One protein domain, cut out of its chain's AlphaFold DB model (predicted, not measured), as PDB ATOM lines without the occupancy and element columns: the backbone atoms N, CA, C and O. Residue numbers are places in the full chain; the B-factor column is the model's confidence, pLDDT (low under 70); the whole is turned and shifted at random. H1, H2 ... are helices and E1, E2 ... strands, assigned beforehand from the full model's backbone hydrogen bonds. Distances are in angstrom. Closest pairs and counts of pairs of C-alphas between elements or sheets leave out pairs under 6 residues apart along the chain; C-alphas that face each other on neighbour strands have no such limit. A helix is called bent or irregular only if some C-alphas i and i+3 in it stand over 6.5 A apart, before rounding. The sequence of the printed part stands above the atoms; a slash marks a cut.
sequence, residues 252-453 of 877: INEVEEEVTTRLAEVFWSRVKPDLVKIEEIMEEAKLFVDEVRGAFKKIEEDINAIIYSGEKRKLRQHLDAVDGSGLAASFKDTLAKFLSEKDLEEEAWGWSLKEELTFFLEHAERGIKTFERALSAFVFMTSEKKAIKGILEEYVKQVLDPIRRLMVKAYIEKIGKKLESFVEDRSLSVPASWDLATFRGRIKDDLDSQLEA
ATOM      1  N   ILE A 252     192.463 223.036 144.367       58.84
ATOM      2  CA  ILE A 252     191.490 224.075 144.034       58.84
ATOM      3  C   ILE A 252     191.892 225.446 144.618       58.84
ATOM      4  O   ILE A 252     192.277 225.572 145.782       58.84
ATOM      5  N   ASN A 253     191.829 226.505 143.815       65.69
ATOM      6  CA  ASN A 253     191.967 227.898 144.278       65.69
ATOM      7  C   ASN A 253     190.626 228.441 144.834       65.69
ATOM      8  O   ASN A 253     189.567 227.923 144.492       65.69
ATOM      9  N   GLU A 254     190.636 229.518 145.630       68.12
ATOM     10  CA  GLU A 254     189.412 230.182 146.123       68.12
ATOM     11  C   GLU A 254     188.449 230.588 144.989       68.12
ATOM     12  O   GLU A 254     187.237 230.412 145.111       68.12
ATOM     13  N   VAL A 255     188.970 231.070 143.852       74.56
ATOM     14  CA  VAL A 255     188.144 231.398 142.674       74.56
ATOM     15  C   VAL A 255     187.502 230.141 142.085       74.56
ATOM     16  O   VAL A 255     186.324 230.154 141.738       74.56
ATOM     17  N   GLU A 256     188.255 229.045 141.992       75.44
ATOM     18  CA  GLU A 256     187.748 227.760 141.499       75.44
ATOM     19  C   GLU A 256     186.684 227.178 142.441       75.44
ATOM     20  O   GLU A 256     185.667 226.661 141.970       75.44
ATOM     21  N   GLU A 257     186.887 227.288 143.758       74.19
ATOM     22  CA  GLU A 257     185.944 226.850 144.788       74.19
ATOM     23  C   GLU A 257     184.650 227.666 144.730       74.19
ATOM     24  O   GLU A 257     183.562 227.083 144.719       74.19
ATOM     25  N   GLU A 258     184.743 228.996 144.644       80.19
ATOM     26  CA  GLU A 258     183.575 229.873 144.550       80.19
ATOM     27  C   GLU A 258     182.808 229.609 143.249       80.19
ATOM     28  O   GLU A 258     181.598 229.396 143.298       80.19
ATOM     29  N   VAL A 259     183.494 229.509 142.102       86.19
ATOM     30  CA  VAL A 259     182.858 229.151 140.822       86.19
ATOM     31  C   VAL A 259     182.165 227.793 140.931       86.19
ATOM     32  O   VAL A 259     180.983 227.685 140.611       86.19
ATOM     33  N   THR A 260     182.845 226.766 141.442       84.00
ATOM     34  CA  THR A 260     182.271 225.417 141.583       84.00
ATOM     35  C   THR A 260     181.054 225.414 142.510       84.00
ATOM     36  O   THR A 260     180.028 224.812 142.192       84.00
ATOM     37  N   THR A 261     181.133 226.135 143.629       83.50
ATOM     38  CA  THR A 261     180.054 226.250 144.620       83.50
ATOM     39  C   THR A 261     178.844 226.971 144.038       83.50
ATOM     40  O   THR A 261     177.716 226.502 144.196       83.50
ATOM     41  N   ARG A 262     179.057 228.080 143.321       85.56
ATOM     42  CA  ARG A 262     177.985 228.841 142.667       85.56
ATOM     43  C   ARG A 262     177.318 228.047 141.558       85.56
ATOM     44  O   ARG A 262     176.093 228.047 141.465       85.56
ATOM     45  N   LEU A 263     178.095 227.334 140.748       89.31
ATOM     46  CA  LEU A 263     177.549 226.450 139.720       89.31
ATOM     47  C   LEU A 263     176.725 225.314 140.334       89.31
ATOM     48  O   LEU A 263     175.650 225.010 139.818       89.31
ATOM     49  N   ALA A 264     177.160 224.755 141.468       86.94
ATOM     50  CA  ALA A 264     176.390 223.761 142.210       86.94
ATOM     51  C   ALA A 264     175.075 224.326 142.752       86.94
ATOM     52  O   ALA A 264     174.025 223.733 142.541       86.94
ATOM     53  N   GLU A 265     175.090 225.497 143.388       87.06
ATOM     54  CA  GLU A 265     173.868 226.148 143.884       87.06
ATOM     55  C   GLU A 265     172.850 226.381 142.762       87.06
ATOM     56  O   GLU A 265     171.666 226.069 142.912       87.06
ATOM     57  N   VAL A 266     173.317 226.875 141.612       88.00
ATOM     58  CA  VAL A 266     172.446 227.114 140.459       88.00
ATOM     59  C   VAL A 266     171.931 225.794 139.878       88.00
ATOM     60  O   VAL A 266     170.734 225.690 139.604       88.00
ATOM     61  N   PHE A 267     172.778 224.771 139.748       87.44
ATOM     62  CA  PHE A 267     172.358 223.452 139.271       87.44
ATOM     63  C   PHE A 267     171.310 222.810 140.193       87.44
ATOM     64  O   PHE A 267     170.253 222.386 139.725       87.44
ATOM     65  N   TRP A 268     171.536 222.812 141.509       86.38
ATOM     66  CA  TRP A 268     170.588 222.263 142.486       86.38
ATOM     67  C   TRP A 268     169.270 223.039 142.538       86.38
ATOM     68  O   TRP A 268     168.227 222.439 142.766       86.38
ATOM     69  N   SER A 269     169.272 224.350 142.269       83.31
ATOM     70  CA  SER A 269     168.023 225.123 142.154       83.31
ATOM     71  C   SER A 269     167.186 224.757 140.917       83.31
ATOM     72  O   SER A 269     165.982 225.018 140.876       83.31
ATOM     73  N   ARG A 270     167.825 224.160 139.904       83.12
ATOM     74  CA  ARG A 270     167.223 223.775 138.624       83.12
ATOM     75  C   ARG A 270     166.655 222.355 138.658       83.12
ATOM     76  O   ARG A 270     165.623 222.100 138.036       83.12
ATOM     77  N   VAL A 271     167.282 221.454 139.415       80.81
ATOM     78  CA  VAL A 271     166.780 220.095 139.658       80.81
ATOM     79  C   VAL A 271     165.709 220.142 140.755       80.81
ATOM     80  O   VAL A 271     165.957 220.600 141.865       80.81
ATOM     81  N   LYS A 272     164.479 219.701 140.459       67.75
ATOM     82  CA  LYS A 272     163.391 219.688 141.454       67.75
ATOM     83  C   LYS A 272     163.681 218.671 142.575       67.75
ATOM     84  O   LYS A 272     164.214 217.609 142.271       67.75
ATOM     85  N   PRO A 273     163.248 218.928 143.825       62.50
ATOM     86  CA  PRO A 273     163.464 218.020 144.960       62.50
ATOM     87  C   PRO A 273     162.622 216.733 144.909       62.50
ATOM     88  O   PRO A 273     162.786 215.856 145.755       62.50
ATOM     89  N   ASP A 274     161.712 216.595 143.946       69.56
ATOM     90  CA  ASP A 274     160.910 215.382 143.782       69.56
ATOM     91  C   ASP A 274     161.758 214.202 143.267       69.56
ATOM     92  O   ASP A 274     162.921 214.348 142.905       69.56
ATOM     93  N   LEU A 275     161.177 213.000 143.237       68.44
ATOM     94  CA  LEU A 275     161.838 211.813 142.690       68.44
ATOM     95  C   LEU A 275     162.059 211.998 141.173       68.44
ATOM     96  O   LEU A 275     161.108 211.898 140.395       68.44
ATOM     97  N   VAL A 276     163.297 212.266 140.752       76.06
ATOM     98  CA  VAL A 276     163.670 212.448 139.337       76.06
ATOM     99  C   VAL A 276     164.468 211.236 138.865       76.06
ATOM    100  O   VAL A 276     165.229 210.640 139.633       76.06
ATOM    101  N   LYS A 277     164.294 210.832 137.602       79.50
ATOM    102  CA  LYS A 277     165.120 209.764 137.027       79.50
ATOM    103  C   LYS A 277     166.559 210.241 136.886       79.50
ATOM    104  O   LYS A 277     166.813 211.357 136.450       79.50
ATOM    105  N   ILE A 278     167.511 209.369 137.186       74.75
ATOM    106  CA  ILE A 278     168.940 209.713 137.121       74.75
ATOM    107  C   ILE A 278     169.368 210.068 135.688       74.75
ATOM    108  O   ILE A 278     170.182 210.965 135.499       74.75
ATOM    109  N   GLU A 279     168.743 209.444 134.688       75.38
ATOM    110  CA  GLU A 279     168.824 209.815 133.266       75.38
ATOM    111  C   GLU A 279     168.554 211.306 133.035       75.38
ATOM    112  O   GLU A 279     169.369 212.003 132.437       75.38
ATOM    113  N   GLU A 280     167.434 211.797 133.570       79.88
ATOM    114  CA  GLU A 280     166.978 213.176 133.406       79.88
ATOM    115  C   GLU A 280     167.931 214.155 134.116       79.88
ATOM    116  O   GLU A 280     168.246 215.207 133.568       79.88
ATOM    117  N   ILE A 281     168.472 213.787 135.286       80.12
ATOM    118  CA  ILE A 281     169.470 214.600 136.009       80.12
ATOM    119  C   ILE A 281     170.786 214.688 135.229       80.12
ATOM    120  O   ILE A 281     171.398 215.752 135.168       80.12
ATOM    121  N   MET A 282     171.240 213.586 134.628       77.12
ATOM    122  CA  MET A 282     172.490 213.556 133.862       77.12
ATOM    123  C   MET A 282     172.369 214.291 132.521       77.12
ATOM    124  O   MET A 282     173.326 214.934 132.086       77.12
ATOM    125  N   GLU A 283     171.213 214.211 131.858       81.69
ATOM    126  CA  GLU A 283     170.913 215.033 130.678       81.69
ATOM    127  C   GLU A 283     170.879 216.521 131.039       81.69
ATOM    128  O   GLU A 283     171.516 217.328 130.359       81.69
ATOM    129  N   GLU A 284     170.234 216.871 132.153       85.12
ATOM    130  CA  GLU A 284     170.210 218.239 132.668       85.12
ATOM    131  C   GLU A 284     171.615 218.740 133.030       85.12
ATOM    132  O   GLU A 284     171.973 219.864 132.690       85.12
ATOM    133  N   ALA A 285     172.455 217.903 133.648       83.44
ATOM    134  CA  ALA A 285     173.844 218.236 133.969       83.44
ATOM    135  C   ALA A 285     174.667 218.555 132.714       83.44
ATOM    136  O   ALA A 285     175.423 219.526 132.708       83.44
ATOM    137  N   LYS A 286     174.501 217.782 131.633       83.44
ATOM    138  CA  LYS A 286     175.181 218.048 130.355       83.44
ATOM    139  C   LYS A 286     174.722 219.362 129.733       83.44
ATOM    140  O   LYS A 286     175.565 220.185 129.383       83.44
ATOM    141  N   LEU A 287     173.405 219.573 129.642       87.62
ATOM    142  CA  LEU A 287     172.832 220.820 129.128       87.62
ATOM    143  C   LEU A 287     173.325 222.021 129.941       87.62
ATOM    144  O   LEU A 287     173.758 223.023 129.375       87.62
ATOM    145  N   PHE A 288     173.333 221.886 131.265       89.81
ATOM    146  CA  PHE A 288     173.816 222.913 132.170       89.81
ATOM    147  C   PHE A 288     175.303 223.225 131.961       89.81
ATOM    148  O   PHE A 288     175.661 224.392 131.848       89.81
ATOM    149  N   VAL A 289     176.175 222.217 131.849       88.00
ATOM    150  CA  VAL A 289     177.612 222.427 131.588       88.00
ATOM    151  C   VAL A 289     177.850 223.126 130.244       88.00
ATOM    152  O   VAL A 289     178.702 224.015 130.161       88.00
ATOM    153  N   ASP A 290     177.087 222.785 129.203       87.94
ATOM    154  CA  ASP A 290     177.182 223.452 127.898       87.94
ATOM    155  C   ASP A 290     176.736 224.923 127.972       87.94
ATOM    156  O   ASP A 290     177.411 225.807 127.434       87.94
ATOM    157  N   GLU A 291     175.651 225.215 128.699       90.44
ATOM    158  CA  GLU A 291     175.211 226.589 128.971       90.44
ATOM    159  C   GLU A 291     176.254 227.378 129.779       90.44
ATOM    160  O   GLU A 291     176.537 228.537 129.465       90.44
ATOM    161  N   VAL A 292     176.871 226.743 130.781       91.00
ATOM    162  CA  VAL A 292     177.941 227.318 131.606       91.00
ATOM    163  C   VAL A 292     179.158 227.675 130.756       91.00
ATOM    164  O   VAL A 292     179.675 228.785 130.877       91.00
ATOM    165  N   ARG A 293     179.593 226.789 129.849       90.56
ATOM    166  CA  ARG A 293     180.692 227.075 128.909       90.56
ATOM    167  C   ARG A 293     180.346 228.224 127.962       90.56
ATOM    168  O   ARG A 293     181.196 229.072 127.696       90.56
ATOM    169  N   GLY A 294     179.103 228.277 127.480       90.06
ATOM    170  CA  GLY A 294     178.610 229.383 126.656       90.06
ATOM    171  C   GLY A 294     178.633 230.724 127.396       90.06
ATOM    172  O   GLY A 294     179.105 231.722 126.849       90.06
ATOM    173  N   ALA A 295     178.183 230.740 128.652       89.88
ATOM    174  CA  ALA A 295     178.220 231.922 129.511       89.88
ATOM    175  C   ALA A 295     179.658 232.349 129.844       89.88
ATOM    176  O   ALA A 295     179.983 233.530 129.746       89.88
ATOM    177  N   PHE A 296     180.537 231.397 130.168       91.88
ATOM    178  CA  PHE A 296     181.942 231.669 130.465       91.88
ATOM    179  C   PHE A 296     182.681 232.271 129.267       91.88
ATOM    180  O   PHE A 296     183.380 233.266 129.423       91.88
ATOM    181  N   LYS A 297     182.459 231.749 128.054       90.62
ATOM    182  CA  LYS A 297     183.053 232.313 126.834       90.62
ATOM    183  C   LYS A 297     182.637 233.770 126.604       90.62
ATOM    184  O   LYS A 297     183.446 234.584 126.174       90.62
ATOM    185  N   LYS A 298     181.389 234.119 126.926       88.81
ATOM    186  CA  LYS A 298     180.908 235.504 126.846       88.81
ATOM    187  C   LYS A 298     181.616 236.416 127.858       88.81
ATOM    188  O   LYS A 298     182.036 237.508 127.499       88.81
ATOM    189  N   ILE A 299     181.813 235.940 129.092       90.25
ATOM    190  CA  ILE A 299     182.602 236.644 130.119       90.25
ATOM    191  C   ILE A 299     184.059 236.820 129.671       90.25
ATOM    192  O   ILE A 299     184.629 237.893 129.843       90.25
ATOM    193  N   GLU A 300     184.657 235.791 129.074       90.31
ATOM    194  CA  GLU A 300     186.007 235.844 128.508       90.31
ATOM    195  C   GLU A 300     186.124 236.892 127.394       90.31
ATOM    196  O   GLU A 300     187.089 237.659 127.369       90.31
ATOM    197  N   GLU A 301     185.140 236.973 126.496       90.94
ATOM    198  CA  GLU A 301     185.074 237.996 125.447       90.94
ATOM    199  C   GLU A 301     184.961 239.415 126.039       90.94
ATOM    200  O   GLU A 301     185.728 240.299 125.643       90.94
ATOM    201  N   ASP A 302     184.084 239.620 127.030       89.56
ATOM    202  CA  ASP A 302     183.897 240.908 127.717       89.56
ATOM    203  C   ASP A 302     185.170 241.345 128.467       89.56
ATOM    204  O   ASP A 302     185.615 242.492 128.358       89.56
ATOM    205  N   ILE A 303     185.806 240.421 129.195       88.12
ATOM    206  CA  ILE A 303     187.049 240.671 129.932       88.12
ATOM    207  C   ILE A 303     188.200 240.996 128.978       88.12
ATOM    208  O   ILE A 303     188.936 241.960 129.203       88.12
ATOM    209  N   ASN A 304     188.349 240.246 127.885       88.62
ATOM    210  CA  ASN A 304     189.362 240.549 126.880       88.62
ATOM    211  C   ASN A 304     189.110 241.922 126.240       88.62
ATOM    212  O   ASN A 304     190.050 242.701 126.079       88.62
ATOM    213  N   ALA A 305     187.854 242.275 125.944       88.25
ATOM    214  CA  ALA A 305     187.513 243.604 125.447       88.25
ATOM    215  C   ALA A 305     187.921 244.711 126.436       88.25
ATOM    216  O   ALA A 305     188.454 245.736 126.007       88.25
ATOM    217  N   ILE A 306     187.767 244.495 127.748       86.62
ATOM    218  CA  ILE A 306     188.246 245.421 128.788       86.62
ATOM    219  C   ILE A 306     189.774 245.541 128.753       86.62
ATOM    220  O   ILE A 306     190.286 246.663 128.674       86.62
ATOM    221  N   ILE A 307     190.503 244.419 128.742       83.25
ATOM    222  CA  ILE A 307     191.979 244.389 128.712       83.25
ATOM    223  C   ILE A 307     192.524 245.149 127.492       83.25
ATOM    224  O   ILE A 307     193.468 245.934 127.621       83.25
ATOM    225  N   TYR A 308     191.914 244.953 126.317       84.31
ATOM    226  CA  TYR A 308     192.356 245.549 125.050       84.31
ATOM    227  C   TYR A 308     191.731 246.916 124.732       84.31
ATOM    228  O   TYR A 308     192.187 247.572 123.795       84.31
ATOM    229  N   SER A 309     190.743 247.384 125.504       81.19
ATOM    230  CA  SER A 309     190.088 248.687 125.286       81.19
ATOM    231  C   SER A 309     191.057 249.868 125.376       81.19
ATOM    232  O   SER A 309     190.844 250.902 124.749       81.19
ATOM    233  N   GLY A 310     192.122 249.729 126.177       71.75
ATOM    234  CA  GLY A 310     193.048 250.819 126.471       71.75
ATOM    235  C   GLY A 310     192.407 251.973 127.248       71.75
ATOM    236  O   GLY A 310     193.016 253.035 127.338       71.75
ATOM    237  N   GLU A 311     191.206 251.797 127.808       80.31
ATOM    238  CA  GLU A 311     190.469 252.858 128.493       80.31
ATOM    239  C   GLU A 311     190.731 252.874 130.005       80.31
ATOM    240  O   GLU A 311     190.849 251.829 130.654       80.31
ATOM    241  N   LYS A 312     190.791 254.084 130.579       84.88
ATOM    242  CA  LYS A 312     190.837 254.307 132.029       84.88
ATOM    243  C   LYS A 312     189.420 254.552 132.538       84.88
ATOM    244  O   LYS A 312     188.783 255.523 132.134       84.88
ATOM    245  N   ARG A 313     188.926 253.682 133.415       85.56
ATOM    246  CA  ARG A 313     187.600 253.800 134.042       85.56
ATOM    247  C   ARG A 313     187.696 253.405 135.511       85.56
ATOM    248  O   ARG A 313     188.692 252.811 135.929       85.56
ATOM    249  N   LYS A 314     186.662 253.719 136.290       86.88
ATOM    250  CA  LYS A 314     186.537 253.168 137.646       86.88
ATOM    251  C   LYS A 314     186.377 251.653 137.576       86.88
ATOM    252  O   LYS A 314     185.690 251.160 136.680       86.88
ATOM    253  N   LEU A 315     186.940 250.920 138.531       81.44
ATOM    254  CA  LEU A 315     186.868 249.455 138.567       81.44
ATOM    255  C   LEU A 315     185.417 248.937 138.518       81.44
ATOM    256  O   LEU A 315     185.114 248.009 137.772       81.44
ATOM    257  N   ARG A 316     184.486 249.621 139.198       84.56
ATOM    258  CA  ARG A 316     183.042 249.345 139.103       84.56
ATOM    259  C   ARG A 316     182.484 249.457 137.680       84.56
ATOM    260  O   ARG A 316     181.676 248.636 137.278       84.56
ATOM    261  N   GLN A 317     182.932 250.443 136.905       84.44
ATOM    262  CA  GLN A 317     182.478 250.644 135.524       84.44
ATOM    263  C   GLN A 317     183.037 249.581 134.570       84.44
ATOM    264  O   GLN A 317     182.399 249.276 133.565       84.44
ATOM    265  N   HIS A 318     184.213 249.021 134.874       84.50
ATOM    266  CA  HIS A 318     184.738 247.848 134.169       84.50
ATOM    267  C   HIS A 318     183.917 246.596 134.506       84.50
ATOM    268  O   HIS A 318     183.522 245.878 133.597       84.50
ATOM    269  N   LEU A 319     183.565 246.382 135.780       84.38
ATOM    270  CA  LEU A 319     182.667 245.296 136.204       84.38
ATOM    271  C   LEU A 319     181.261 245.417 135.593       84.38
ATOM    272  O   LEU A 319     180.675 244.423 135.171       84.38
ATOM    273  N   ASP A 320     180.712 246.630 135.517       85.25
ATOM    274  CA  ASP A 320     179.396 246.885 134.925       85.25
ATOM    275  C   ASP A 320     179.363 246.593 133.416       85.25
ATOM    276  O   ASP A 320     178.299 246.266 132.893       85.25
ATOM    277  N   ALA A 321     180.514 246.671 132.736       83.81
ATOM    278  CA  ALA A 321     180.651 246.356 131.314       83.81
ATOM    279  C   ALA A 321     180.640 244.846 131.014       83.81
ATOM    280  O   ALA A 321     180.415 244.476 129.865       83.81
ATOM    281  N   VAL A 322     180.850 243.997 132.025       85.44
ATOM    282  CA  VAL A 322     180.728 242.536 131.921       85.44
ATOM    283  C   VAL A 322     179.252 242.136 132.017       85.44
ATOM    284  O   VAL A 322     178.527 242.651 132.883       85.44
ATOM    285  N   ASP A 323     178.795 241.219 131.160       78.75
ATOM    286  CA  ASP A 323     177.414 240.726 131.178       78.75
ATOM    287  C   ASP A 323     177.009 240.173 132.557       78.75
ATOM    288  O   ASP A 323     177.677 239.325 133.145       78.75
ATOM    289  N   GLY A 324     175.885 240.668 133.076       74.00
ATOM    290  CA  GLY A 324     175.309 240.270 134.362       74.00
ATOM    291  C   GLY A 324     173.974 239.542 134.230       74.00
ATOM    292  O   GLY A 324     173.171 239.590 135.157       74.00
ATOM    293  N   SER A 325     173.681 238.949 133.070       77.75
ATOM    294  CA  SER A 325     172.427 238.234 132.816       77.75
ATOM    295  C   SER A 325     172.599 236.708 132.831       77.75
ATOM    296  O   SER A 325     173.632 236.172 132.435       77.75
ATOM    297  N   GLY A 326     171.578 235.978 133.294       82.06
ATOM    298  CA  GLY A 326     171.588 234.507 133.313       82.06
ATOM    299  C   GLY A 326     172.757 233.912 134.110       82.06
ATOM    300  O   GLY A 326     173.104 234.419 135.171       82.06
ATOM    301  N   LEU A 327     173.382 232.849 133.591       83.50
ATOM    302  CA  LEU A 327     174.544 232.195 134.216       83.50
ATOM    303  C   LEU A 327     175.799 233.078 134.260       83.50
ATOM    304  O   LEU A 327     176.654 232.875 135.120       83.50
ATOM    305  N   ALA A 328     175.903 234.073 133.373       84.75
ATOM    306  CA  ALA A 328     177.010 235.026 133.373       84.75
ATOM    307  C   ALA A 328     177.018 235.878 134.657       84.75
ATOM    308  O   ALA A 328     178.087 236.244 135.142       84.75
ATOM    309  N   ALA A 329     175.847 236.094 135.276       84.75
ATOM    310  CA  ALA A 329     175.731 236.767 136.569       84.75
ATOM    311  C   ALA A 329     176.531 236.054 137.673       84.75
ATOM    312  O   ALA A 329     177.246 236.712 138.419       84.75
ATOM    313  N   SER A 330     176.499 234.717 137.723       82.81
ATOM    314  CA  SER A 330     177.247 233.937 138.721       82.81
ATOM    315  C   SER A 330     178.763 234.138 138.599       82.81
ATOM    316  O   SER A 330     179.470 234.252 139.602       82.81
ATOM    317  N   PHE A 331     179.274 234.230 137.367       86.12
ATOM    318  CA  PHE A 331     180.685 234.525 137.105       86.12
ATOM    319  C   PHE A 331     181.033 235.977 137.418       86.12
ATOM    320  O   PHE A 331     182.071 236.237 138.021       86.12
ATOM    321  N   LYS A 332     180.155 236.918 137.059       87.31
ATOM    322  CA  LYS A 332     180.317 238.343 137.360       87.31
ATOM    323  C   LYS A 332     180.341 238.615 138.863       87.31
ATOM    324  O   LYS A 332     181.178 239.390 139.313       87.31
ATOM    325  N   ASP A 333     179.479 237.964 139.638       84.75
ATOM    326  CA  ASP A 333     179.456 238.081 141.099       84.75
ATOM    327  C   ASP A 333     180.745 237.525 141.716       84.75
ATOM    328  O   ASP A 333     181.335 238.147 142.602       84.75
ATOM    329  N   THR A 334     181.233 236.394 141.194       84.75
ATOM    330  CA  THR A 334     182.510 235.797 141.620       84.75
ATOM    331  C   THR A 334     183.696 236.700 141.265       84.75
ATOM    332  O   THR A 334     184.576 236.914 142.095       84.75
ATOM    333  N   LEU A 335     183.687 237.314 140.077       86.31
ATOM    334  CA  LEU A 335     184.677 238.306 139.648       86.31
ATOM    335  C   LEU A 335     184.635 239.573 140.514       86.31
ATOM    336  O   LEU A 335     185.677 240.089 140.913       86.31
ATOM    337  N   ALA A 336     183.441 240.080 140.822       84.50
ATOM    338  CA  ALA A 336     183.261 241.253 141.670       84.50
ATOM    339  C   ALA A 336     183.766 240.991 143.094       84.50
ATOM    340  O   ALA A 336     184.417 241.857 143.676       84.50
ATOM    341  N   LYS A 337     183.520 239.789 143.631       83.19
ATOM    342  CA  LYS A 337     184.072 239.336 144.913       83.19
ATOM    343  C   LYS A 337     185.598 239.221 144.854       83.19
ATOM    344  O   LYS A 337     186.259 239.772 145.727       83.19
ATOM    345  N   PHE A 338     186.153 238.605 143.809       81.38
ATOM    346  CA  PHE A 338     187.602 238.497 143.596       81.38
ATOM    347  C   PHE A 338     188.295 239.870 143.535       81.38
ATOM    348  O   PHE A 338     189.366 240.062 144.099       81.38
ATOM    349  N   LEU A 339     187.654 240.861 142.912       79.94
ATOM    350  CA  LEU A 339     188.179 242.226 142.804       79.94
ATOM    351  C   LEU A 339     187.831 243.132 144.000       79.94
ATOM    352  O   LEU A 339     188.319 244.261 144.053       79.94
ATOM    353  N   SER A 340     187.020 242.667 144.957       70.25
ATOM    354  CA  SER A 340     186.514 243.481 146.078       70.25
ATOM    355  C   SER A 340     187.583 243.916 147.087       70.25
ATOM    356  O   SER A 340     187.340 244.821 147.884       70.25
ATOM    357  N   GLU A 341     188.775 243.315 147.036       62.38
ATOM    358  CA  GLU A 341     189.935 243.756 147.818       62.38
ATOM    359  C   GLU A 341     190.545 245.072 147.306       62.38
ATOM    360  O   GLU A 341     191.317 245.715 148.024       62.38
ATOM    361  N   LYS A 342     190.197 245.491 146.080       62.94
ATOM    362  CA  LYS A 342     190.561 246.792 145.510       62.94
ATOM    363  C   LYS A 342     189.434 247.800 145.734       62.94
ATOM    364  O   LYS A 342     188.258 247.440 145.776       62.94
ATOM    365  N   ASP A 343     189.784 249.080 145.851       71.56
ATOM    366  CA  ASP A 343     188.771 250.130 145.933       71.56
ATOM    367  C   ASP A 343     188.018 250.200 144.595       71.56
ATOM    368  O   ASP A 343     188.583 250.519 143.549       71.56
ATOM    369  N   LEU A 344     186.722 249.876 144.615       71.69
ATOM    370  CA  LEU A 344     185.872 249.853 143.420       71.69
ATOM    371  C   LEU A 344     185.744 251.232 142.752       71.69
ATOM    372  O   LEU A 344     185.347 251.323 141.582       71.69
ATOM    373  N   GLU A 345     186.077 252.297 143.484       76.06
ATOM    374  CA  GLU A 345     186.104 253.673 142.998       76.06
ATOM    375  C   GLU A 345     187.472 254.090 142.424       76.06
ATOM    376  O   GLU A 345     187.579 255.179 141.850       76.06
ATOM    377  N   GLU A 346     188.492 253.230 142.512       79.38
ATOM    378  CA  GLU A 346     189.815 253.451 141.930       79.38
ATOM    379  C   GLU A 346     189.756 253.402 140.394       79.38
ATOM    380  O   GLU A 346     189.122 252.534 139.783       79.38
ATOM    381  N   GLU A 347     190.421 254.364 139.748       82.62
ATOM    382  CA  GLU A 347     190.546 254.394 138.295       82.62
ATOM    383  C   GLU A 347     191.703 253.506 137.832       82.62
ATOM    384  O   GLU A 347     192.872 253.861 138.001       82.62
ATOM    385  N   ALA A 348     191.380 252.415 137.145       80.12
ATOM    386  CA  ALA A 348     192.355 251.508 136.559       80.12
ATOM    387  C   ALA A 348     192.275 251.538 135.028       80.12
ATOM    388  O   ALA A 348     191.200 251.663 134.426       80.12
ATOM    389  N   TRP A 349     193.430 251.408 134.380       82.06
ATOM    390  CA  TRP A 349     193.475 251.136 132.948       82.06
ATOM    391  C   TRP A 349     193.120 249.669 132.709       82.06
ATOM    392  O   TRP A 349     193.620 248.802 133.425       82.06
ATOM    393  N   GLY A 350     192.327 249.364 131.681       78.56
ATOM    394  CA  GLY A 350     191.984 247.970 131.355       78.56
ATOM    395  C   GLY A 350     193.210 247.052 131.205       78.56
ATOM    396  O   GLY A 350     193.235 245.956 131.755       78.56
ATOM    397  N   TRP A 351     194.290 247.537 130.577       77.56
ATOM    398  CA  TRP A 351     195.545 246.780 130.434       77.56
ATOM    399  C   TRP A 351     196.301 246.581 131.754       77.56
ATOM    400  O   TRP A 351     197.055 245.620 131.879       77.56
ATOM    401  N   SER A 352     196.106 247.464 132.742       75.06
ATOM    402  CA  SER A 352     196.736 247.328 134.063       75.06
ATOM    403  C   SER A 352     196.079 246.252 134.930       75.06
ATOM    404  O   SER A 352     196.668 245.853 135.921       75.06
ATOM    405  N   LEU A 353     194.894 245.768 134.533       79.81
ATOM    406  CA  LEU A 353     194.180 244.651 135.164       79.81
ATOM    407  C   LEU A 353     194.435 243.313 134.455       79.81
ATOM    408  O   LEU A 353     193.789 242.312 134.761       79.81
ATOM    409  N   LYS A 354     195.315 243.289 133.445       78.69
ATOM    410  CA  LYS A 354     195.514 242.120 132.584       78.69
ATOM    411  C   LYS A 354     195.919 240.883 133.381       78.69
ATOM    412  O   LYS A 354     195.417 239.804 133.087       78.69
ATOM    413  N   GLU A 355     196.813 241.024 134.353       70.38
ATOM    414  CA  GLU A 355     197.305 239.897 135.148       70.38
ATOM    415  C   GLU A 355     196.179 239.291 135.997       70.38
ATOM    416  O   GLU A 355     195.951 238.084 135.938       70.38
ATOM    417  N   GLU A 356     195.408 240.125 136.697       77.56
ATOM    418  CA  GLU A 356     194.316 239.693 137.578       77.56
ATOM    419  C   GLU A 356     193.113 239.144 136.809       77.56
ATOM    420  O   GLU A 356     192.501 238.157 137.211       77.56
ATOM    421  N   LEU A 357     192.767 239.755 135.678       82.69
ATOM    422  CA  LEU A 357     191.659 239.287 134.851       82.69
ATOM    423  C   LEU A 357     192.008 237.988 134.110       82.69
ATOM    424  O   LEU A 357     191.160 237.109 133.988       82.69
ATOM    425  N   THR A 358     193.263 237.829 133.672       78.69
ATOM    426  CA  THR A 358     193.732 236.561 133.085       78.69
ATOM    427  C   THR A 358     193.793 235.456 134.142       78.69
ATOM    428  O   THR A 358     193.394 234.330 133.859       78.69
ATOM    429  N   PHE A 359     194.226 235.778 135.371       74.75
ATOM    430  CA  PHE A 359     194.143 234.875 136.526       74.75
ATOM    431  C   PHE A 359     192.711 234.384 136.719       74.75
ATOM    432  O   PHE A 359     192.473 233.179 136.784       74.75
ATOM    433  N   PHE A 360     191.760 235.318 136.792       83.50
ATOM    434  CA  PHE A 360     190.366 234.979 137.036       83.50
ATOM    435  C   PHE A 360     189.828 234.040 135.957       83.50
ATOM    436  O   PHE A 360     189.207 233.038 136.288       83.50
ATOM    437  N   LEU A 361     190.102 234.329 134.681       84.88
ATOM    438  CA  LEU A 361     189.657 233.492 133.568       84.88
ATOM    439  C   LEU A 361     190.236 232.075 133.637       84.88
ATOM    440  O   LEU A 361     189.484 231.109 133.542       84.88
ATOM    441  N   GLU A 362     191.543 231.936 133.863       79.50
ATOM    442  CA  GLU A 362     192.186 230.619 133.940       79.50
ATOM    443  C   GLU A 362     191.610 229.768 135.086       79.50
ATOM    444  O   GLU A 362     191.295 228.590 134.900       79.50
ATOM    445  N   HIS A 363     191.429 230.369 136.264       76.94
ATOM    446  CA  HIS A 363     190.892 229.679 137.435       76.94
ATOM    447  C   HIS A 363     189.380 229.444 137.332       76.94
ATOM    448  O   HIS A 363     188.898 228.376 137.691       76.94
ATOM    449  N   ALA A 364     188.605 230.356 136.752       84.25
ATOM    450  CA  ALA A 364     187.190 230.107 136.495       84.25
ATOM    451  C   ALA A 364     186.985 228.947 135.502       84.25
ATOM    452  O   ALA A 364     186.128 228.092 135.733       84.25
ATOM    453  N   GLU A 365     187.811 228.839 134.453       86.25
ATOM    454  CA  GLU A 365     187.767 227.710 133.514       86.25
ATOM    455  C   GLU A 365     188.109 226.374 134.201       86.25
ATOM    456  O   GLU A 365     187.452 225.351 133.971       86.25
ATOM    457  N   ARG A 366     189.118 226.369 135.082       77.62
ATOM    458  CA  ARG A 366     189.456 225.203 135.914       77.62
ATOM    459  C   ARG A 366     188.333 224.852 136.894       77.62
ATOM    460  O   ARG A 366     188.030 223.668 137.049       77.62
ATOM    461  N   GLY A 367     187.662 225.843 137.479       81.19
ATOM    462  CA  GLY A 367     186.489 225.659 138.337       81.19
ATOM    463  C   GLY A 367     185.334 224.987 137.590       81.19
ATOM    464  O   GLY A 367     184.753 224.026 138.084       81.19
ATOM    465  N   ILE A 368     185.072 225.389 136.342       86.50
ATOM    466  CA  ILE A 368     184.067 224.740 135.479       86.50
ATOM    467  C   ILE A 368     184.427 223.271 135.209       86.50
ATOM    468  O   ILE A 368     183.573 222.394 135.344       86.50
ATOM    469  N   LYS A 369     185.689 222.980 134.862       82.12
ATOM    470  CA  LYS A 369     186.164 221.597 134.634       82.12
ATOM    471  C   LYS A 369     186.064 220.743 135.900       82.12
ATOM    472  O   LYS A 369     185.751 219.555 135.820       82.12
ATOM    473  N   THR A 370     186.329 221.345 137.057       76.06
ATOM    474  CA  THR A 370     186.216 220.707 138.374       76.06
ATOM    475  C   THR A 370     184.764 220.374 138.688       76.06
ATOM    476  O   THR A 370     184.455 219.221 138.989       76.06
ATOM    477  N   PHE A 371     183.864 221.344 138.514       83.56
ATOM    478  CA  PHE A 371     182.424 221.164 138.658       83.56
ATOM    479  C   PHE A 371     181.881 220.046 137.754       83.56
ATOM    480  O   PHE A 371     181.211 219.144 138.243       83.56
ATOM    481  N   GLU A 372     182.215 220.048 136.461       82.31
ATOM    482  CA  GLU A 372     181.766 219.037 135.487       82.31
ATOM    483  C   GLU A 372     182.168 217.607 135.890       82.31
ATOM    484  O   GLU A 372     181.345 216.682 135.866       82.31
ATOM    485  N   ARG A 373     183.435 217.431 136.289       73.88
ATOM    486  CA  ARG A 373     183.972 216.137 136.735       73.88
ATOM    487  C   ARG A 373     183.336 215.690 138.047       73.88
ATOM    488  O   ARG A 373     182.923 214.537 138.161       73.88
ATOM    489  N   ALA A 374     183.250 216.597 139.019       74.69
ATOM    490  CA  ALA A 374     182.713 216.297 140.336       74.69
ATOM    491  C   ALA A 374     181.217 215.974 140.275       74.69
ATOM    492  O   ALA A 374     180.787 215.010 140.901       74.69
ATOM    493  N   LEU A 375     180.437 216.735 139.501       78.31
ATOM    494  CA  LEU A 375     178.985 216.586 139.411       78.31
ATOM    495  C   LEU A 375     178.592 215.205 138.886       78.31
ATOM    496  O   LEU A 375     177.795 214.510 139.510       78.31
ATOM    497  N   SER A 376     179.189 214.789 137.768       73.12
ATOM    498  CA  SER A 376     178.870 213.505 137.134       73.12
ATOM    499  C   SER A 376     179.214 212.321 138.041       73.12
ATOM    500  O   SER A 376     178.422 211.389 138.174       73.12
ATOM    501  N   ALA A 377     180.379 212.373 138.693       72.75
ATOM    502  CA  ALA A 377     180.814 211.340 139.625       72.75
ATOM    503  C   ALA A 377     179.925 211.291 140.873       72.75
ATOM    504  O   ALA A 377     179.473 210.217 141.265       72.75
ATOM    505  N   PHE A 378     179.633 212.449 141.469       75.94
ATOM    506  CA  PHE A 378     178.814 212.545 142.673       75.94
ATOM    507  C   PHE A 378     177.391 212.038 142.435       75.94
ATOM    508  O   PHE A 378     176.924 211.167 143.164       75.94
ATOM    509  N   VAL A 379     176.723 212.505 141.373       76.12
ATOM    510  CA  VAL A 379     175.367 212.048 141.028       76.12
ATOM    511  C   VAL A 379     175.353 210.536 140.821       76.12
ATOM    512  O   VAL A 379     174.467 209.863 141.346       76.12
ATOM    513  N   PHE A 380     176.343 209.982 140.119       74.81
ATOM    514  CA  PHE A 380     176.451 208.542 139.888       74.81
ATOM    515  C   PHE A 380     176.607 207.746 141.193       74.81
ATOM    516  O   PHE A 380     175.871 206.787 141.425       74.81
ATOM    517  N   MET A 381     177.524 208.161 142.063       74.50
ATOM    518  CA  MET A 381     177.826 207.472 143.321       74.50
ATOM    519  C   MET A 381     176.678 207.536 144.326       74.50
ATOM    520  O   MET A 381     176.287 206.519 144.901       74.50
ATOM    521  N   THR A 382     176.089 208.717 144.513       76.25
ATOM    522  CA  THR A 382     174.942 208.899 145.413       76.25
ATOM    523  C   THR A 382     173.749 208.073 144.932       76.25
ATOM    524  O   THR A 382     173.024 207.475 145.731       76.25
ATOM    525  N   SER A 383     173.585 207.970 143.613       76.81
ATOM    526  CA  SER A 383     172.573 207.134 142.970       76.81
ATOM    527  C   SER A 383     172.793 205.641 143.197       76.81
ATOM    528  O   SER A 383     171.852 204.936 143.557       76.81
ATOM    529  N   GLU A 384     174.021 205.158 143.018       76.69
ATOM    530  CA  GLU A 384     174.417 203.768 143.267       76.69
ATOM    531  C   GLU A 384     174.191 203.386 144.739       76.69
ATOM    532  O   GLU A 384     173.512 202.398 145.032       76.69
ATOM    533  N   LYS A 385     174.628 204.244 145.670       76.88
ATOM    534  CA  LYS A 385     174.421 204.081 147.117       76.88
ATOM    535  C   LYS A 385     172.937 203.991 147.484       76.88
ATOM    536  O   LYS A 385     172.524 203.055 148.176       76.88
ATOM    537  N   LYS A 386     172.119 204.950 147.029       78.12
ATOM    538  CA  LYS A 386     170.672 204.979 147.315       78.12
ATOM    539  C   LYS A 386     169.951 203.787 146.658       78.12
ATOM    540  O   LYS A 386     169.068 203.203 147.287       78.12
ATOM    541  N   ALA A 387     170.365 203.370 145.458       79.00
ATOM    542  CA  ALA A 387     169.815 202.209 144.756       79.00
ATOM    543  C   ALA A 387     170.090 200.890 145.490       79.00
ATOM    544  O   ALA A 387     169.152 200.145 145.779       79.00
ATOM    545  N   ILE A 388     171.353 200.623 145.843       79.12
ATOM    546  CA  ILE A 388     171.741 199.406 146.569       79.12
ATOM    547  C   ILE A 388     171.007 199.333 147.909       79.12
ATOM    548  O   ILE A 388     170.393 198.313 148.224       79.12
ATOM    549  N   LYS A 389     170.991 200.435 148.669       79.94
ATOM    550  CA  LYS A 389     170.275 200.504 149.947       79.94
ATOM    551  C   LYS A 389     168.778 200.231 149.779       79.94
ATOM    552  O   LYS A 389     168.232 199.424 150.524       79.94
ATOM    553  N   GLY A 390     168.129 200.834 148.781       80.31
ATOM    554  CA  GLY A 390     166.705 200.623 148.506       80.31
ATOM    555  C   GLY A 390     166.365 199.173 148.146       80.31
ATOM    556  O   GLY A 390     165.410 198.618 148.691       80.31
ATOM    557  N   ILE A 391     167.172 198.537 147.288       82.94
ATOM    558  CA  ILE A 391     167.010 197.123 146.904       82.94
ATOM    559  C   ILE A 391     167.145 196.214 148.134       82.94
ATOM    560  O   ILE A 391     166.310 195.338 148.365       82.94
ATOM    561  N   LEU A 392     168.170 196.445 148.956       82.38
ATOM    562  CA  LEU A 392     168.422 195.654 150.159       82.38
ATOM    563  C   LEU A 392     167.332 195.859 151.231       82.38
ATOM    564  O   LEU A 392     166.868 194.891 151.835       82.38
ATOM    565  N   GLU A 393     166.852 197.087 151.435       83.38
ATOM    566  CA  GLU A 393     165.744 197.387 152.354       83.38
ATOM    567  C   GLU A 393     164.408 196.776 151.901       83.38
ATOM    568  O   GLU A 393     163.598 196.366 152.741       83.38
ATOM    569  N   GLU A 394     164.156 196.687 150.591       84.31
ATOM    570  CA  GLU A 394     162.985 195.985 150.055       84.31
ATOM    571  C   GLU A 394     163.032 194.492 150.397       84.31
ATOM    572  O   GLU A 394     162.010 193.925 150.796       84.31
ATOM    573  N   TYR A 395     164.213 193.871 150.325       83.88
ATOM    574  CA  TYR A 395     164.395 192.478 150.729       83.88
ATOM    575  C   TYR A 395     164.124 192.276 152.229       83.88
ATOM    576  O   TYR A 395     163.374 191.374 152.601       83.88
ATOM    577  N   VAL A 396     164.633 193.156 153.104       84.50
ATOM    578  CA  VAL A 396     164.398 193.083 154.569       84.50
ATOM    579  C   VAL A 396     162.909 193.023 154.905       84.50
ATOM    580  O   VAL A 396     162.503 192.280 155.802       84.50
ATOM    581  N   LYS A 397     162.076 193.782 154.184       84.75
ATOM    582  CA  LYS A 397     160.619 193.808 154.398       84.75
ATOM    583  C   LYS A 397     159.946 192.472 154.065       84.75
ATOM    584  O   LYS A 397     158.893 192.185 154.630       84.75
ATOM    585  N   GLN A 398     160.541 191.665 153.187       85.06
ATOM    586  CA  GLN A 398     160.026 190.350 152.787       85.06
ATOM    587  C   GLN A 398     160.437 189.230 153.756       85.06
ATOM    588  O   GLN A 398     159.803 188.175 153.779       85.06
ATOM    589  N   VAL A 399     161.444 189.461 154.606       84.12
ATOM    590  CA  VAL A 399     161.876 188.492 155.621       84.12
ATOM    591  C   VAL A 399     160.828 188.405 156.734       84.12
ATOM    592  O   VAL A 399     160.633 189.359 157.491       84.12
ATOM    593  N   LEU A 400     160.134 187.267 156.831       82.88
ATOM    594  CA  LEU A 400     159.065 187.046 157.814       82.88
ATOM    595  C   LEU A 400     159.591 186.783 159.232       82.88
ATOM    596  O   LEU A 400     158.987 187.272 160.186       82.88
ATOM    597  N   ASP A 401     160.694 186.042 159.370       82.94
ATOM    598  CA  ASP A 401     161.260 185.717 160.681       82.94
ATOM    599  C   ASP A 401     161.875 186.969 161.355       82.94
ATOM    600  O   ASP A 401     162.699 187.649 160.732       82.94
ATOM    601  N   PRO A 402     161.497 187.311 162.604       80.81
ATOM    602  CA  PRO A 402     161.972 188.523 163.272       80.81
ATOM    603  C   PRO A 402     163.483 188.560 163.539       80.81
ATOM    604  O   PRO A 402     164.090 189.622 163.392       80.81
ATOM    605  N   ILE A 403     164.097 187.435 163.921       80.44
ATOM    606  CA  ILE A 403     165.528 187.362 164.271       80.44
ATOM    607  C   ILE A 403     166.365 187.435 163.001       80.44
ATOM    608  O   ILE A 403     167.281 188.252 162.893       80.44
ATOM    609  N   ARG A 404     165.971 186.670 161.986       83.00
ATOM    610  CA  ARG A 404     166.521 186.738 160.636       83.00
ATOM    611  C   ARG A 404     166.422 188.141 160.058       83.00
ATOM    612  O   ARG A 404     167.396 188.635 159.502       83.00
ATOM    613  N   ARG A 405     165.280 188.822 160.212       85.00
ATOM    614  CA  ARG A 405     165.104 190.206 159.746       85.00
ATOM    615  C   ARG A 405     166.083 191.157 160.434       85.00
ATOM    616  O   ARG A 405     166.665 192.000 159.755       85.00
ATOM    617  N   LEU A 406     166.272 191.029 161.750       82.69
ATOM    618  CA  LEU A 406     167.242 191.835 162.497       82.69
ATOM    619  C   LEU A 406     168.678 191.573 162.025       82.69
ATOM    620  O   LEU A 406     169.416 192.531 161.806       82.69
ATOM    621  N   MET A 407     169.051 190.312 161.790       79.88
ATOM    622  CA  MET A 407     170.373 189.969 161.256       79.88
ATOM    623  C   MET A 407     170.584 190.494 159.838       79.88
ATOM    624  O   MET A 407     171.587 191.148 159.578       79.88
ATOM    625  N   VAL A 408     169.634 190.276 158.925       81.25
ATOM    626  CA  VAL A 408     169.726 190.794 157.550       81.25
ATOM    627  C   VAL A 408     169.819 192.323 157.566       81.25
ATOM    628  O   VAL A 408     170.635 192.889 156.845       81.25
ATOM    629  N   LYS A 409     169.070 193.005 158.444       83.50
ATOM    630  CA  LYS A 409     169.176 194.458 158.619       83.50
ATOM    631  C   LYS A 409     170.563 194.889 159.118       83.50
ATOM    632  O   LYS A 409     171.152 195.785 158.525       83.50
ATOM    633  N   ALA A 410     171.094 194.245 160.160       80.25
ATOM    634  CA  ALA A 410     172.431 194.537 160.684       80.25
ATOM    635  C   ALA A 410     173.526 194.295 159.629       80.25
ATOM    636  O   ALA A 410     174.464 195.080 159.493       80.25
ATOM    637  N   TYR A 411     173.369 193.243 158.821       77.69
ATOM    638  CA  TYR A 411     174.258 192.959 157.704       77.69
ATOM    639  C   TYR A 411     174.199 194.039 156.617       77.69
ATOM    640  O   TYR A 411     175.237 194.485 156.135       77.69
ATOM    641  N   ILE A 412     173.001 194.513 156.266       75.81
ATOM    642  CA  ILE A 412     172.819 195.598 155.290       75.81
ATOM    643  C   ILE A 412     173.408 196.910 155.798       75.81
ATOM    644  O   ILE A 412     174.009 197.635 155.015       75.81
ATOM    645  N   GLU A 413     173.302 197.215 157.093       79.56
ATOM    646  CA  GLU A 413     173.978 198.381 157.678       79.56
ATOM    647  C   GLU A 413     175.508 198.256 157.578       79.56
ATOM    648  O   GLU A 413     176.191 199.232 157.263       79.56
ATOM    649  N   LYS A 414     176.056 197.050 157.772       74.88
ATOM    650  CA  LYS A 414     177.491 196.764 157.616       74.88
ATOM    651  C   LYS A 414     177.948 196.887 156.161       74.88
ATOM    652  O   LYS A 414     178.982 197.501 155.908       74.88
ATOM    653  N   ILE A 415     177.164 196.368 155.214       72.62
ATOM    654  CA  ILE A 415     177.381 196.585 153.778       72.62
ATOM    655  C   ILE A 415     177.280 198.069 153.450       72.62
ATOM    656  O   ILE A 415     178.127 198.570 152.734       72.62
ATOM    657  N   GLY A 416     176.303 198.787 154.004       67.94
ATOM    658  CA  GLY A 416     176.147 200.225 153.813       67.94
ATOM    659  C   GLY A 416     177.405 200.993 154.212       67.94
ATOM    660  O   GLY A 416     177.887 201.801 153.428       67.94
ATOM    661  N   LYS A 417     177.996 200.673 155.370       68.94
ATOM    662  CA  LYS A 417     179.270 201.264 155.822       68.94
ATOM    663  C   LYS A 417     180.457 200.883 154.932       68.94
ATOM    664  O   LYS A 417     181.305 201.724 154.658       68.94
ATOM    665  N   LYS A 418     180.528 199.628 154.470       66.50
ATOM    666  CA  LYS A 418     181.572 199.189 153.526       66.50
ATOM    667  C   LYS A 418     181.433 199.879 152.170       66.50
ATOM    668  O   LYS A 418     182.429 200.339 151.623       66.50
ATOM    669  N   LEU A 419     180.208 199.991 151.663       62.34
ATOM    670  CA  LEU A 419     179.881 200.729 150.448       62.34
ATOM    671  C   LEU A 419     180.228 202.204 150.605       62.34
ATOM    672  O   LEU A 419     180.769 202.769 149.673       62.34
ATOM    673  N   GLU A 420     179.993 202.818 151.766       58.88
ATOM    674  CA  GLU A 420     180.433 204.193 152.034       58.88
ATOM    675  C   GLU A 420     181.951 204.342 151.879       58.88
ATOM    676  O   GLU A 420     182.380 205.175 151.087       58.88
ATOM    677  N   SER A 421     182.756 203.479 152.513       55.97
ATOM    678  CA  SER A 421     184.219 203.516 152.330       55.97
ATOM    679  C   SER A 421     184.657 203.217 150.891       55.97
ATOM    680  O   SER A 421     185.567 203.838 150.357       55.97
ATOM    681  N   PHE A 422     183.972 202.291 150.224       55.66
ATOM    682  CA  PHE A 422     184.323 201.825 148.887       55.66
ATOM    683  C   PHE A 422     183.939 202.817 147.782       55.66
ATOM    684  O   PHE A 422     184.626 202.929 146.767       55.66
ATOM    685  N   VAL A 423     182.839 203.545 147.979       51.56
ATOM    686  CA  VAL A 423     182.386 204.632 147.106       51.56
ATOM    687  C   VAL A 423     183.325 205.832 147.236       51.56
ATOM    688  O   VAL A 423     183.707 206.402 146.214       51.56
ATOM    689  N   GLU A 424     183.778 206.161 148.453       51.69
ATOM    690  CA  GLU A 424     184.820 207.177 148.673       51.69
ATOM    691  C   GLU A 424     186.124 206.824 147.921       51.69
ATOM    692  O   GLU A 424     186.703 207.684 147.247       51.69
ATOM    693  N   ASP A 425     186.512 205.544 147.912       50.19
ATOM    694  CA  ASP A 425     187.704 205.039 147.214       50.19
ATOM    695  C   ASP A 425     187.589 205.031 145.667       50.19
ATOM    696  O   ASP A 425     188.607 205.056 144.965       50.19
ATOM    697  N   ARG A 426     186.373 205.004 145.095       53.31
ATOM    698  CA  ARG A 426     186.123 204.768 143.649       53.31
ATOM    699  C   ARG A 426     185.706 205.984 142.822       53.31
ATOM    700  O   ARG A 426     185.486 205.831 141.611       53.31
ATOM    701  N   SER A 427     185.666 207.165 143.433       49.72
ATOM    702  CA  SER A 427     185.160 208.446 142.902       49.72
ATOM    703  C   SER A 427     185.589 208.861 141.483       49.72
ATOM    704  O   SER A 427     184.921 209.679 140.857       49.72
ATOM    705  N   LEU A 428     186.648 208.275 140.916       45.84
ATOM    706  CA  LEU A 428     187.219 208.671 139.615       45.84
ATOM    707  C   LEU A 428     187.222 207.563 138.550       45.84
ATOM    708  O   LEU A 428     187.738 207.757 137.451       45.84
ATOM    709  N   SER A 429     186.630 206.404 138.847       47.81
ATOM    710  CA  SER A 429     186.394 205.325 137.870       47.81
ATOM    711  C   SER A 429     185.046 205.450 137.154       47.81
ATOM    712  O   SER A 429     184.665 204.567 136.385       47.81
ATOM    713  N   VAL A 430     184.272 206.497 137.458       53.88
ATOM    714  CA  VAL A 430     182.943 206.719 136.888       53.88
ATOM    715  C   VAL A 430     183.097 207.138 135.421       53.88
ATOM    716  O   VAL A 430     183.772 208.131 135.143       53.88
ATOM    717  N   PRO A 431     182.522 206.396 134.461       53.41
ATOM    718  CA  PRO A 431     182.585 206.754 133.051       53.41
ATOM    719  C   PRO A 431     182.023 208.159 132.817       53.41
ATOM    720  O   PRO A 431     180.948 208.491 133.312       53.41
ATOM    721  N   ALA A 432     182.704 208.964 131.996       51.41
ATOM    722  CA  ALA A 432     182.218 210.287 131.584       51.41
ATOM    723  C   ALA A 432     180.863 210.225 130.844       51.41
ATOM    724  O   ALA A 432     180.142 211.216 130.747       51.41
ATOM    725  N   SER A 433     180.505 209.052 130.314       57.66
ATOM    726  CA  SER A 433     179.214 208.775 129.696       57.66
ATOM    727  C   SER A 433     178.384 207.835 130.565       57.66
ATOM    728  O   SER A 433     178.756 206.681 130.769       57.66
ATOM    729  N   TRP A 434     177.231 208.320 131.017       65.31
ATOM    730  CA  TRP A 434     176.207 207.498 131.650       65.31
ATOM    731  C   TRP A 434     175.558 206.556 130.622       65.31
ATOM    732  O   TRP A 434     175.152 206.993 129.544       65.31
ATOM    733  N   ASP A 435     175.460 205.278 130.974       72.62
ATOM    734  CA  ASP A 435     174.689 204.255 130.272       72.62
ATOM    735  C   ASP A 435     174.025 203.353 131.322       72.62
ATOM    736  O   ASP A 435     174.670 202.919 132.283       72.62
ATOM    737  N   LEU A 436     172.734 203.067 131.136       73.94
ATOM    738  CA  LEU A 436     171.944 202.254 132.058       73.94
ATOM    739  C   LEU A 436     172.524 200.845 132.214       73.94
ATOM    740  O   LEU A 436     172.477 200.285 133.311       73.94
ATOM    741  N   ALA A 437     173.073 200.264 131.141       77.94
ATOM    742  CA  ALA A 437     173.674 198.935 131.208       77.94
ATOM    743  C   ALA A 437     174.962 198.953 132.045       77.94
ATOM    744  O   ALA A 437     175.156 198.072 132.880       77.94
ATOM    745  N   THR A 438     175.776 199.999 131.905       75.94
ATOM    746  CA  THR A 438     176.979 200.224 132.716       75.94
ATOM    747  C   THR A 438     176.644 200.481 134.189       75.94
ATOM    748  O   THR A 438     177.280 199.903 135.066       75.94
ATOM    749  N   PHE A 439     175.612 201.281 134.483       76.31
ATOM    750  CA  PHE A 439     175.136 201.523 135.855       76.31
ATOM    751  C   PHE A 439     174.634 200.234 136.524       76.31
ATOM    752  O   PHE A 439     175.022 199.916 137.645       76.31
ATOM    753  N   ARG A 440     173.820 199.442 135.813       79.94
ATOM    754  CA  ARG A 440     173.327 198.145 136.306       79.94
ATOM    755  C   ARG A 440     174.444 197.120 136.479       79.94
ATOM    756  O   ARG A 440     174.423 196.377 137.455       79.94
ATOM    757  N   GLY A 441     175.399 197.085 135.550       79.38
ATOM    758  CA  GLY A 441     176.582 196.232 135.638       79.38
ATOM    759  C   GLY A 441     177.404 196.538 136.887       79.38
ATOM    760  O   GLY A 441     177.733 195.623 137.626       79.38
ATOM    761  N   ARG A 442     177.625 197.822 137.189       75.12
ATOM    762  CA  ARG A 442     178.378 198.241 138.381       75.12
ATOM    763  C   ARG A 442     177.674 197.928 139.690       75.12
ATOM    764  O   ARG A 442     178.288 197.305 140.542       75.12
ATOM    765  N   ILE A 443     176.378 198.233 139.809       78.19
ATOM    766  CA  ILE A 443     175.605 197.830 140.994       78.19
ATOM    767  C   ILE A 443     175.693 196.316 141.199       78.19
ATOM    768  O   ILE A 443     175.813 195.851 142.329       78.19
ATOM    769  N   LYS A 444     175.626 195.544 140.109       79.81
ATOM    770  CA  LYS A 444     175.748 194.092 140.170       79.81
ATOM    771  C   LYS A 444     177.134 193.661 140.656       79.81
ATOM    772  O   LYS A 444     177.191 192.874 141.590       79.81
ATOM    773  N   ASP A 445     178.209 194.179 140.070       77.31
ATOM    774  CA  ASP A 445     179.586 193.834 140.450       77.31
ATOM    775  C   ASP A 445     179.899 194.257 141.903       77.31
ATOM    776  O   ASP A 445     180.591 193.554 142.644       77.31
ATOM    777  N   ASP A 446     179.344 195.385 142.346       74.56
ATOM    778  CA  ASP A 446     179.504 195.897 143.707       74.56
ATOM    779  C   ASP A 446     178.712 195.061 144.712       74.56
ATOM    780  O   ASP A 446     179.232 194.704 145.766       74.56
ATOM    781  N   LEU A 447     177.492 194.651 144.374       75.00
ATOM    782  CA  LEU A 447     176.757 193.673 145.171       75.00
ATOM    783  C   LEU A 447     177.477 192.320 145.208       75.00
ATOM    784  O   LEU A 447     177.624 191.763 146.291       75.00
ATOM    785  N   ASP A 448     177.951 191.815 144.066       75.44
ATOM    786  CA  ASP A 448     178.668 190.539 143.965       75.44
ATOM    787  C   ASP A 448     179.935 190.559 144.846       75.44
ATOM    788  O   ASP A 448     180.147 189.631 145.625       75.44
ATOM    789  N   SER A 449     180.724 191.643 144.806       73.00
ATOM    790  CA  SER A 449     181.957 191.791 145.600       73.00
ATOM    791  C   SER A 449     181.715 192.027 147.095       73.00
ATOM    792  O   SER A 449     182.418 191.468 147.935       73.00
ATOM    793  N   GLN A 450     180.710 192.827 147.466       71.25
ATOM    794  CA  GLN A 450     180.423 193.119 148.877       71.25
ATOM    795  C   GLN A 450     179.669 191.986 149.586       71.25
ATOM    796  O   GLN A 450     179.667 191.927 150.819       71.25
ATOM    797  N   LEU A 451     179.040 191.084 148.826       69.44
ATOM    798  CA  LEU A 451     178.373 189.886 149.335       69.44
ATOM    799  C   LEU A 451     179.297 188.653 149.396       69.44
ATOM    800  O   LEU A 451     178.824 187.577 149.779       69.44
ATOM    801  N   GLU A 452     180.594 188.773 149.073       58.97
ATOM    802  CA  GLU A 452     181.550 187.668 149.224       58.97
ATOM    803  C   GLU A 452     181.758 187.256 150.696       58.97
ATOM    804  O   GLU A 452     181.764 188.062 151.630       58.97
ATOM    805  N   ALA A 453     181.884 185.942 150.904       49.75
ATOM    806  CA  ALA A 453     181.762 185.290 152.202       49.75
ATOM    807  C   ALA A 453     182.987 185.520 153.105       49.75
ATOM    808  O   ALA A 453     184.014 184.863 152.958       49.75
TER     809      ALA A 453
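What this domain is: This is residues 252 to 453 of the 877 residues of an uncharacterized protein of Candidatus Bathyarchaeota archaeon (UniProt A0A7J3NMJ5). What shape do these atoms make? A long rod is built along one helix, H5: over its first part H2 runs back beside it, with H1 packed on H5 and H4 packed on H1 and H2, while toward its other end H6 folds back along it and H7 crosses it. A small pair of antiparallel strands, E1 next to E2, caps one end of the rod with the short H3. What is it made of? The 202 printed residues, mostly helix by class, hold seven named helices and two named strands in the order H1 H2 E1 H3 H4 E2 H5 H6 H7. The whole is loose, with a radius of gyration of the C-alphas of 23.3 A and spans of 80 by 27 by 27 A.

How they stand to each other: What joins the two strands? E1, residues 312 to 314, and E2, residues 347 to 349, are antiparallel neighbours, with N 313 and O 348 within hydrogen-bond range at 3.2 A. H3, residues 315 to 320, follows E1 by a tight link and touches no helix. Which helix is the hub? H5, residues 350 to 398, touches five helices. It touches H2, residues 278 to 309, at a shallow tilt of 7 degrees, opposite ways, closest at the C-alphas of Ile 307 and Gly 350, 4.5 A apart; with residues 360 to 371 alone it touches H1, residues 254 to 270, closest at the C-alphas of Glu 256 and Gly 367, 4.0 A apart. Where is H4? H4, residues 327 to 339, touches H2 with residues 327 to 332 alone, closest at the C-alphas of Ala 295 and Ala 328, 5.1 A apart. What of the last helices and the backbones? H5 and H6, residues 402 to 426, form a helical hairpin, closest at the C-alphas of Val 396 and Arg 405, 6.0 A apart. H7, residues 436 to 450, touches H5 at a steep tilt of 63 degrees, closest at the C-alphas of Glu 384 and Ile 443, 6.5 A apart. Every O i to N i+4 pair is within hydrogen-bond range in H1, H2, H3, H6 and H7, against 8 of 9 in H4 and 41 of 45 in H5.

Where its parts are: Where does H5 run? It spans 69.3 A from C-alpha 350 at (191.984, 247.970, 131.355) to C-alpha 398 at (160.026, 190.350, 152.787). It has a kink of 40 degrees near residue 357 and is irregular, C-alphas 352 and 355 being 7.5 A apart. How long are the others? H2 measures 45.9 A, H6 35.1 A and H1 24.3 A.

The domain as a whole: How far does it reach? The two C-alphas farthest apart, those of Gly 310 and Asp 401, are 80.1 A apart. Is it continuous and sure? The printed part has no cut and no long link, and 31 residues are under 70 in pLDDT, among them 416 to 434.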